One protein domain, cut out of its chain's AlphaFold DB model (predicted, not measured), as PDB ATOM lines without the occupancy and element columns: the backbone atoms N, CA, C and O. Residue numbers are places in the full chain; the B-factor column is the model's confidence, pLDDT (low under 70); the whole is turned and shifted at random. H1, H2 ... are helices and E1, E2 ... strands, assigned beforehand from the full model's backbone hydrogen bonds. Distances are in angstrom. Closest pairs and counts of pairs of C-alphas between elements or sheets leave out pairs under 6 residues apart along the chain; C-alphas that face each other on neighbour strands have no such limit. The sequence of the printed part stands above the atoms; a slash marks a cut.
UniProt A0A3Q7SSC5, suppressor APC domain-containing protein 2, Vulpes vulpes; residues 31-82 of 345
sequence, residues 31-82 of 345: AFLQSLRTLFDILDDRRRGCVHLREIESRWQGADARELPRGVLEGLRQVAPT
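Overview. This is residues 31 to 82 of the 345 residues of the protein "suppressor APC domain-containing protein 2" of Vulpes vulpes (UniProt A0A3Q7SSC5). Helix H1 sticks out with residues 31 to 39, and its other end comes near a loose group of short parts: strand E1 and helices H2 and H3, which run opposite ways. The loop between H2 and H3 sticks out with residues 61 to 67. The 52 printed residues, mostly helix by class, hold H1, E1, H2 and H3 in that order, only just compact, close to loose: radius of gyration of the C-alphas 11.5 A, spans 26 by 24 by 23 A.

Along the chain. Find C-alpha 31 at (249.613, 307.005, 160.866); H1 runs 18.3 A to residue 43. E1 is residues 50 to 52, H2 53 to 59. H3, residues 72 to 79, ends at (266.193, 300.620, 150.330).

Arrangement. At Leu 43, H1 is close but not clearly touching H2: its C-alpha is 7.7 A from that of Ile 56, their closest, and the lines are about perpendicular at 75 degrees. The hairpin H2 and H3 only just touches, with 3 pairs of C-alphas within 8 A, the closest Glu 57 and Leu 73 at 7.7 A; the tilt is shallow, 13 degrees. E1 pairs with no named strand; H1 and H3 are apart. Every O i to N i+4 pair is within hydrogen-bond range in H1, H2 and H3.

Size, cuts and confidence. The printed part has no cut; the H2 to H3 link is long. Confidence is under 70 at residues 60 to 71, 73, 75 and 78 to 82.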
ATOM      1  N   ALA A  31     249.364 307.804 159.672       73.94
ATOM      2  CA  ALA A  31     249.613 307.005 160.866       73.94
ATOM      3  C   ALA A  31     250.865 306.122 160.727       73.94
ATOM      4  O   ALA A  31     251.667 306.051 161.647       73.94
ATOM      5  N   PHE A  32     251.081 305.513 159.560       75.44
ATOM      6  CA  PHE A  32     252.253 304.679 159.298       75.44
ATOM      7  C   PHE A  32     253.546 305.503 159.248       75.44
ATOM      8  O   PHE A  32     254.540 305.132 159.866       75.44
ATOM      9  N   LEU A  33     253.522 306.665 158.586       80.12
ATOM     10  CA  LEU A  33     254.663 307.590 158.571       80.12
ATOM     11  C   LEU A  33     254.983 308.127 159.973       80.12
ATOM     12  O   LEU A  33     256.152 308.285 160.323       80.12
ATOM     13  N   GLN A  34     253.956 308.366 160.791       78.81
ATOM     14  CA  GLN A  34     254.120 308.773 162.183       78.81
ATOM     15  C   GLN A  34     254.757 307.660 163.027       78.81
ATOM     16  O   GLN A  34     255.659 307.936 163.821       78.81
ATOM     17  N   SER A  35     254.351 306.406 162.823       81.62
ATOM     18  CA  SER A  35     254.972 305.249 163.476       81.62
ATOM     19  C   SER A  35     256.430 305.064 163.049       81.62
ATOM     20  O   SER A  35     257.287 304.868 163.906       81.62
ATOM     21  N   LEU A  36     256.747 305.204 161.755       81.94
ATOM     22  CA  LEU A  36     258.129 305.140 161.261       81.94
ATOM     23  C   LEU A  36     259.001 306.271 161.809       81.94
ATOM     24  O   LEU A  36     260.151 306.038 162.165       81.94
ATOM     25  N   ARG A  37     258.453 307.486 161.915       80.25
ATOM     26  CA  ARG A  37     259.147 308.626 162.522       80.25
ATOM     27  C   ARG A  37     259.445 308.379 163.998       80.25
ATOM     28  O   ARG A  37     260.561 308.619 164.433       80.25
ATOM     29  N   THR A  38     258.471 307.847 164.732       82.62
ATOM     30  CA  THR A  38     258.640 307.496 166.148       82.62
ATOM     31  C   THR A  38     259.706 306.414 166.318       82.62
ATOM     32  O   THR A  38     260.587 306.548 167.159       82.62
ATOM     33  N   LEU A  39     259.681 305.374 165.480       81.88
ATOM     34  CA  LEU A  39     260.694 304.320 165.493       81.88
ATOM     35  C   LEU A  39     262.090 304.867 165.165       81.88
ATOM     36  O   LEU A  39     263.058 304.503 165.824       81.88
ATOM     37  N   PHE A  40     262.195 305.761 164.180       82.62
ATOM     38  CA  PHE A  40     263.454 306.420 163.839       82.62
ATOM     39  C   PHE A  40     263.990 307.255 165.006       82.62
ATOM     40  O   PHE A  40     265.164 307.139 165.331       82.62
ATOM     41  N   ASP A  41     263.135 308.042 165.665       82.06
ATOM     42  CA  ASP A  41     263.523 308.874 166.809       82.06
ATOM     43  C   ASP A  41     263.954 308.016 168.025       82.06
ATOM     44  O   ASP A  41     264.832 308.422 168.780       82.06
ATOM     45  N   ILE A  42     263.384 306.813 168.202       82.75
ATOM     46  CA  ILE A  42     263.809 305.840 169.230       82.75
ATOM     47  C   ILE A  42     265.167 305.210 168.882       82.75
ATOM     48  O   ILE A  42     265.996 304.986 169.764       82.75
ATOM     49  N   LEU A  43     265.388 304.884 167.606       79.94
ATOM     50  CA  LEU A  43     266.636 304.275 167.138       79.94
ATOM     51  C   LEU A  43     267.789 305.288 167.065       79.94
ATOM     52  O   LEU A  43     268.938 304.911 167.283       79.94
ATOM     53  N   ASP A  44     267.494 306.560 166.803       82.88
ATOM     54  CA  ASP A  44     268.442 307.676 166.825       82.88
ATOM     55  C   ASP A  44     268.560 308.290 168.232       82.88
ATOM     56  O   ASP A  44     268.369 309.489 168.445       82.88
ATOM     57  N   ASP A  45     268.900 307.454 169.214       77.69
ATOM     58  CA  ASP A  45     269.068 307.832 170.626       77.69
ATOM     59  C   ASP A  45     270.059 308.994 170.840       77.69
ATOM     60  O   ASP A  45     269.929 309.777 171.783       77.69
ATOM     61  N   ARG A  46     271.031 309.142 169.936       76.75
ATOM     62  CA  ARG A  46     272.025 310.223 169.945       76.75
ATOM     63  C   ARG A  46     271.641 311.451 169.113       76.75
ATOM     64  O   ARG A  46     272.465 312.359 169.015       76.75
ATOM     65  N   ARG A  47     270.437 311.498 168.529       77.56
ATOM     66  CA  ARG A  47     269.934 312.598 167.677       77.56
ATOM     67  C   ARG A  47     270.899 312.995 166.552       77.56
ATOM     68  O   ARG A  47     271.069 314.178 166.255       77.56
ATOM     69  N   ARG A  48     271.566 312.023 165.932       77.12
ATOM     70  CA  ARG A  48     272.513 312.265 164.832       77.12
ATOM     71  C   ARG A  48     271.800 312.591 163.519       77.12
ATOM     72  O   ARG A  48     272.442 313.033 162.573       77.12
ATOM     73  N   GLY A  49     270.487 312.369 163.447       77.31
ATOM     74  CA  GLY A  49     269.687 312.500 162.233       77.31
ATOM     75  C   GLY A  49     269.874 311.335 161.259       77.31
ATOM     76  O   GLY A  49     269.317 311.363 160.157       77.31
ATOM     77  N   CYS A  50     270.641 310.315 161.658       76.75
ATOM     78  CA  CYS A  50     270.962 309.148 160.856       76.75
ATOM     79  C   CYS A  50     271.179 307.896 161.725       76.75
ATOM     80  O   CYS A  50     271.815 307.937 162.784       76.75
ATOM     81  N   VAL A  51     270.654 306.762 161.256       80.44
ATOM     82  CA  VAL A  51     270.782 305.463 161.928       80.44
ATOM     83  C   VAL A  51     271.529 304.503 161.008       80.44
ATOM     84  O   VAL A  51     271.090 304.238 159.885       80.44
ATOM     85  N   HIS A  52     272.666 303.978 161.471       80.00
ATOM     86  CA  HIS A  52     273.423 302.978 160.720       80.00
ATOM     87  C   HIS A  52     272.721 301.629 160.783       80.00
ATOM     88  O   HIS A  52     272.343 301.156 161.855       80.00
ATOM     89  N   LEU A  53     272.650 300.947 159.644       75.56
ATOM     90  CA  LEU A  53     272.016 299.634 159.573       75.56
ATOM     91  C   LEU A  53     272.687 298.602 160.503       75.56
ATOM     92  O   LEU A  53     272.013 297.763 161.088       75.56
ATOM     93  N   ARG A  54     274.003 298.721 160.728       71.25
ATOM     94  CA  ARG A  54     274.760 297.866 161.662       71.25
ATOM     95  C   ARG A  54     274.313 298.006 163.122       71.25
ATOM     96  O   ARG A  54     274.414 297.048 163.877       71.25
ATOM     97  N   GLU A  55     273.832 299.187 163.521       76.38
ATOM     98  CA  GLU A  55     273.306 299.436 164.874       76.38
ATOM     99  C   GLU A  55     271.925 298.796 165.057       76.38
ATOM    100  O   GLU A  55     271.590 298.328 166.141       76.38
ATOM    101  N   ILE A  56     271.141 298.745 163.981       77.50
ATOM    102  CA  ILE A  56     269.838 298.083 163.945       77.50
ATOM    103  C   ILE A  56     270.025 296.557 164.004       77.50
ATOM    104  O   ILE A  56     269.376 295.876 164.794       77.50
ATOM    105  N   GLU A  57     270.959 296.022 163.214       74.31
ATOM    106  CA  GLU A  57     271.272 294.588 163.174       74.31
ATOM    107  C   GLU A  57     271.827 294.061 164.505       74.31
ATOM    108  O   GLU A  57     271.428 292.981 164.941       74.31
ATOM    109  N   SER A  58     272.697 294.821 165.182       71.25
ATOM    110  CA  SER A  58     273.282 294.402 166.463       71.25
ATOM    111  C   SER A  58     272.266 294.401 167.606       71.25
ATOM    112  O   SER A  58     272.276 293.495 168.440       71.25
ATOM    113  N   ARG A  59     271.345 295.375 167.625       72.06
ATOM    114  CA  ARG A  59     270.270 295.462 168.628       72.06
ATOM    115  C   ARG A  59     269.220 294.362 168.466       72.06
ATOM    116  O   ARG A  59     268.598 293.978 169.451       72.06
ATOM    117  N   TRP A  60     269.055 293.826 167.259       69.44
ATOM    118  CA  TRP A  60     268.103 292.749 166.965       69.44
ATOM    119  C   TRP A  60     268.733 291.356 166.848       69.44
ATOM    120  O   TRP A  60     268.057 290.418 166.446       69.44
ATOM    121  N   GLN A  61     270.002 291.192 167.233       64.50
ATOM    122  CA  GLN A  61     270.677 289.887 167.302       64.50
ATOM    123  C   GLN A  61     270.584 289.202 168.683       64.50
ATOM    124  O   GLN A  61     271.025 288.063 168.823       64.50
ATOM    125  N   GLY A  62     270.005 289.870 169.691       61.88
ATOM    126  CA  GLY A  62     269.798 289.344 171.050       61.88
ATOM    127  C   GLY A  62     268.509 288.528 171.238       61.88
ATOM    128  O   GLY A  62     267.705 288.402 170.321       61.88
ATOM    129  N   ALA A  63     268.309 287.976 172.442       47.03
ATOM    130  CA  ALA A  63     267.300 286.958 172.796       47.03
ATOM    131  C   ALA A  63     265.823 287.269 172.443       47.03
ATOM    132  O   ALA A  63     265.017 286.341 172.390       47.03
ATOM    133  N   ASP A  64     265.492 288.519 172.114       52.62
ATOM    134  CA  ASP A  64     264.154 288.970 171.699       52.62
ATOM    135  C   ASP A  64     263.956 288.991 170.163       52.62
ATOM    136  O   ASP A  64     262.922 289.419 169.656       52.62
ATOM    137  N   ALA A  65     264.916 288.478 169.382       52.88
ATOM    138  CA  ALA A  65     264.894 288.438 167.911       52.88
ATOM    139  C   ALA A  65     263.797 287.547 167.277       52.88
ATOM    140  O   ALA A  65     263.830 287.281 166.073       52.88
ATOM    141  N   ARG A  66     262.830 287.042 168.054       52.97
ATOM    142  CA  ARG A  66     261.766 286.148 167.561       52.97
ATOM    143  C   ARG A  66     260.597 286.870 166.884       52.97
ATOM    144  O   ARG A  66     259.738 286.192 166.328       52.97
ATOM    145  N   GLU A  67     260.575 288.202 166.876       57.94
ATOM    146  CA  GLU A  67     259.393 288.969 166.454       57.94
ATOM    147  C   GLU A  67     259.558 289.782 165.164       57.94
ATOM    148  O   GLU A  67     258.616 290.455 164.750       57.94
ATOM    149  N   LEU A  68     260.705 289.717 164.478       58.66
ATOM    150  CA  LEU A  68     260.849 290.425 163.206       58.66
ATOM    151  C   LEU A  68     260.364 289.547 162.034       58.66
ATOM    152  O   LEU A  68     260.916 288.464 161.815       58.66
ATOM    153  N   PRO A  69     259.366 289.991 161.243       59.22
ATOM    154  CA  PRO A  69     258.942 289.276 160.046       59.22
ATOM    155  C   PRO A  69     260.127 289.029 159.104       59.22
ATOM    156  O   PRO A  69     260.961 289.915 158.879       59.22
ATOM    157  N   ARG A  70     260.211 287.817 158.539       56.88
ATOM    158  CA  ARG A  70     261.275 287.456 157.589       56.88
ATOM    159  C   ARG A  70     261.298 288.469 156.440       56.88
ATOM    160  O   ARG A  70     260.271 288.708 155.814       56.88
ATOM    161  N   GLY A  71     262.466 289.054 156.183       62.69
ATOM    162  CA  GLY A  71     262.683 289.987 155.073       62.69
ATOM    163  C   GLY A  71     262.692 291.475 155.440       62.69
ATOM    164  O   GLY A  71     263.026 292.283 154.584       62.69
ATOM    165  N   VAL A  72     262.415 291.876 156.689       70.25
ATOM    166  CA  VAL A  72     262.473 293.305 157.080       70.25
ATOM    167  C   VAL A  72     263.896 293.865 156.997       70.25
ATOM    168  O   VAL A  72     264.110 294.910 156.390       70.25
ATOM    169  N   LEU A  73     264.891 293.154 157.537       69.00
ATOM    170  CA  LEU A  73     266.301 293.561 157.425       69.00
ATOM    171  C   LEU A  73     266.799 293.531 155.972       69.00
ATOM    172  O   LEU A  73     267.604 294.366 155.575       69.00
ATOM    173  N   GLU A  74     266.291 292.603 155.163       70.06
ATOM    174  CA  GLU A  74     266.635 292.489 153.744       70.06
ATOM    175  C   GLU A  74     266.014 293.620 152.911       70.06
ATOM    176  O   GLU A  74     266.691 294.216 152.076       70.06
ATOM    177  N   GLY A  75     264.771 294.003 153.214       68.81
ATOM    178  CA  GLY A  75     264.119 295.183 152.649       68.81
ATOM    179  C   GLY A  75     264.822 296.482 153.048       68.81
ATOM    180  O   GLY A  75     265.027 297.354 152.207       68.81
ATOM    181  N   LEU A  76     265.281 296.595 154.299       71.81
ATOM    182  CA  LEU A  76     266.085 297.740 154.735       71.81
ATOM    183  C   LEU A  76     267.429 297.812 153.998       71.81
ATOM    184  O   LEU A  76     267.807 298.895 153.565       71.81
ATOM    185  N   ARG A  77     268.105 296.679 153.764       70.75
ATOM    186  CA  ARG A  77     269.337 296.618 152.949       70.75
ATOM    187  C   ARG A  77     269.112 297.053 151.497       70.75
ATOM    188  O   ARG A  77     269.995 297.679 150.919       70.75
ATOM    189  N   GLN A  78     267.951 296.740 150.914       66.12
ATOM    190  CA  GLN A  78     267.606 297.121 149.535       66.12
ATOM    191  C   GLN A  78     267.289 298.615 149.385       66.12
ATOM    192  O   GLN A  78     267.629 299.215 148.369       66.12
ATOM    193  N   VAL A  79     266.643 299.218 150.386       59.38
ATOM    194  CA  VAL A  79     266.193 300.620 150.330       59.38
ATOM    195  C   VAL A  79     267.231 301.584 150.927       59.38
ATOM    196  O   VAL A  79     267.253 302.761 150.572       59.38
ATOM    197  N   ALA A  80     268.121 301.096 151.797       57.69
ATOM    198  CA  ALA A  80     269.146 301.886 152.471       57.69
ATOM    199  C   ALA A  80     270.459 301.087 152.616       57.69
ATOM    200  O   ALA A  80     270.633 300.337 153.579       57.69
ATOM    201  N   PRO A  81     271.418 301.249 151.684       61.41
ATOM    202  CA  PRO A  81     272.598 300.385 151.625       61.41
ATOM    203  C   PRO A  81     273.559 300.515 152.818       61.41
ATOM    204  O   PRO A  81     274.337 299.595 153.061       61.41
ATOM    205  N   THR A  82     273.527 301.610 153.589       58.09
ATOM    206  CA  THR A  82     274.413 301.780 154.763       58.09
ATOM    207  C   THR A  82     273.816 302.612 155.901       58.09
ATOM    208  O   THR A  82     274.114 302.338 157.068       58.09
TER     209      THR A  82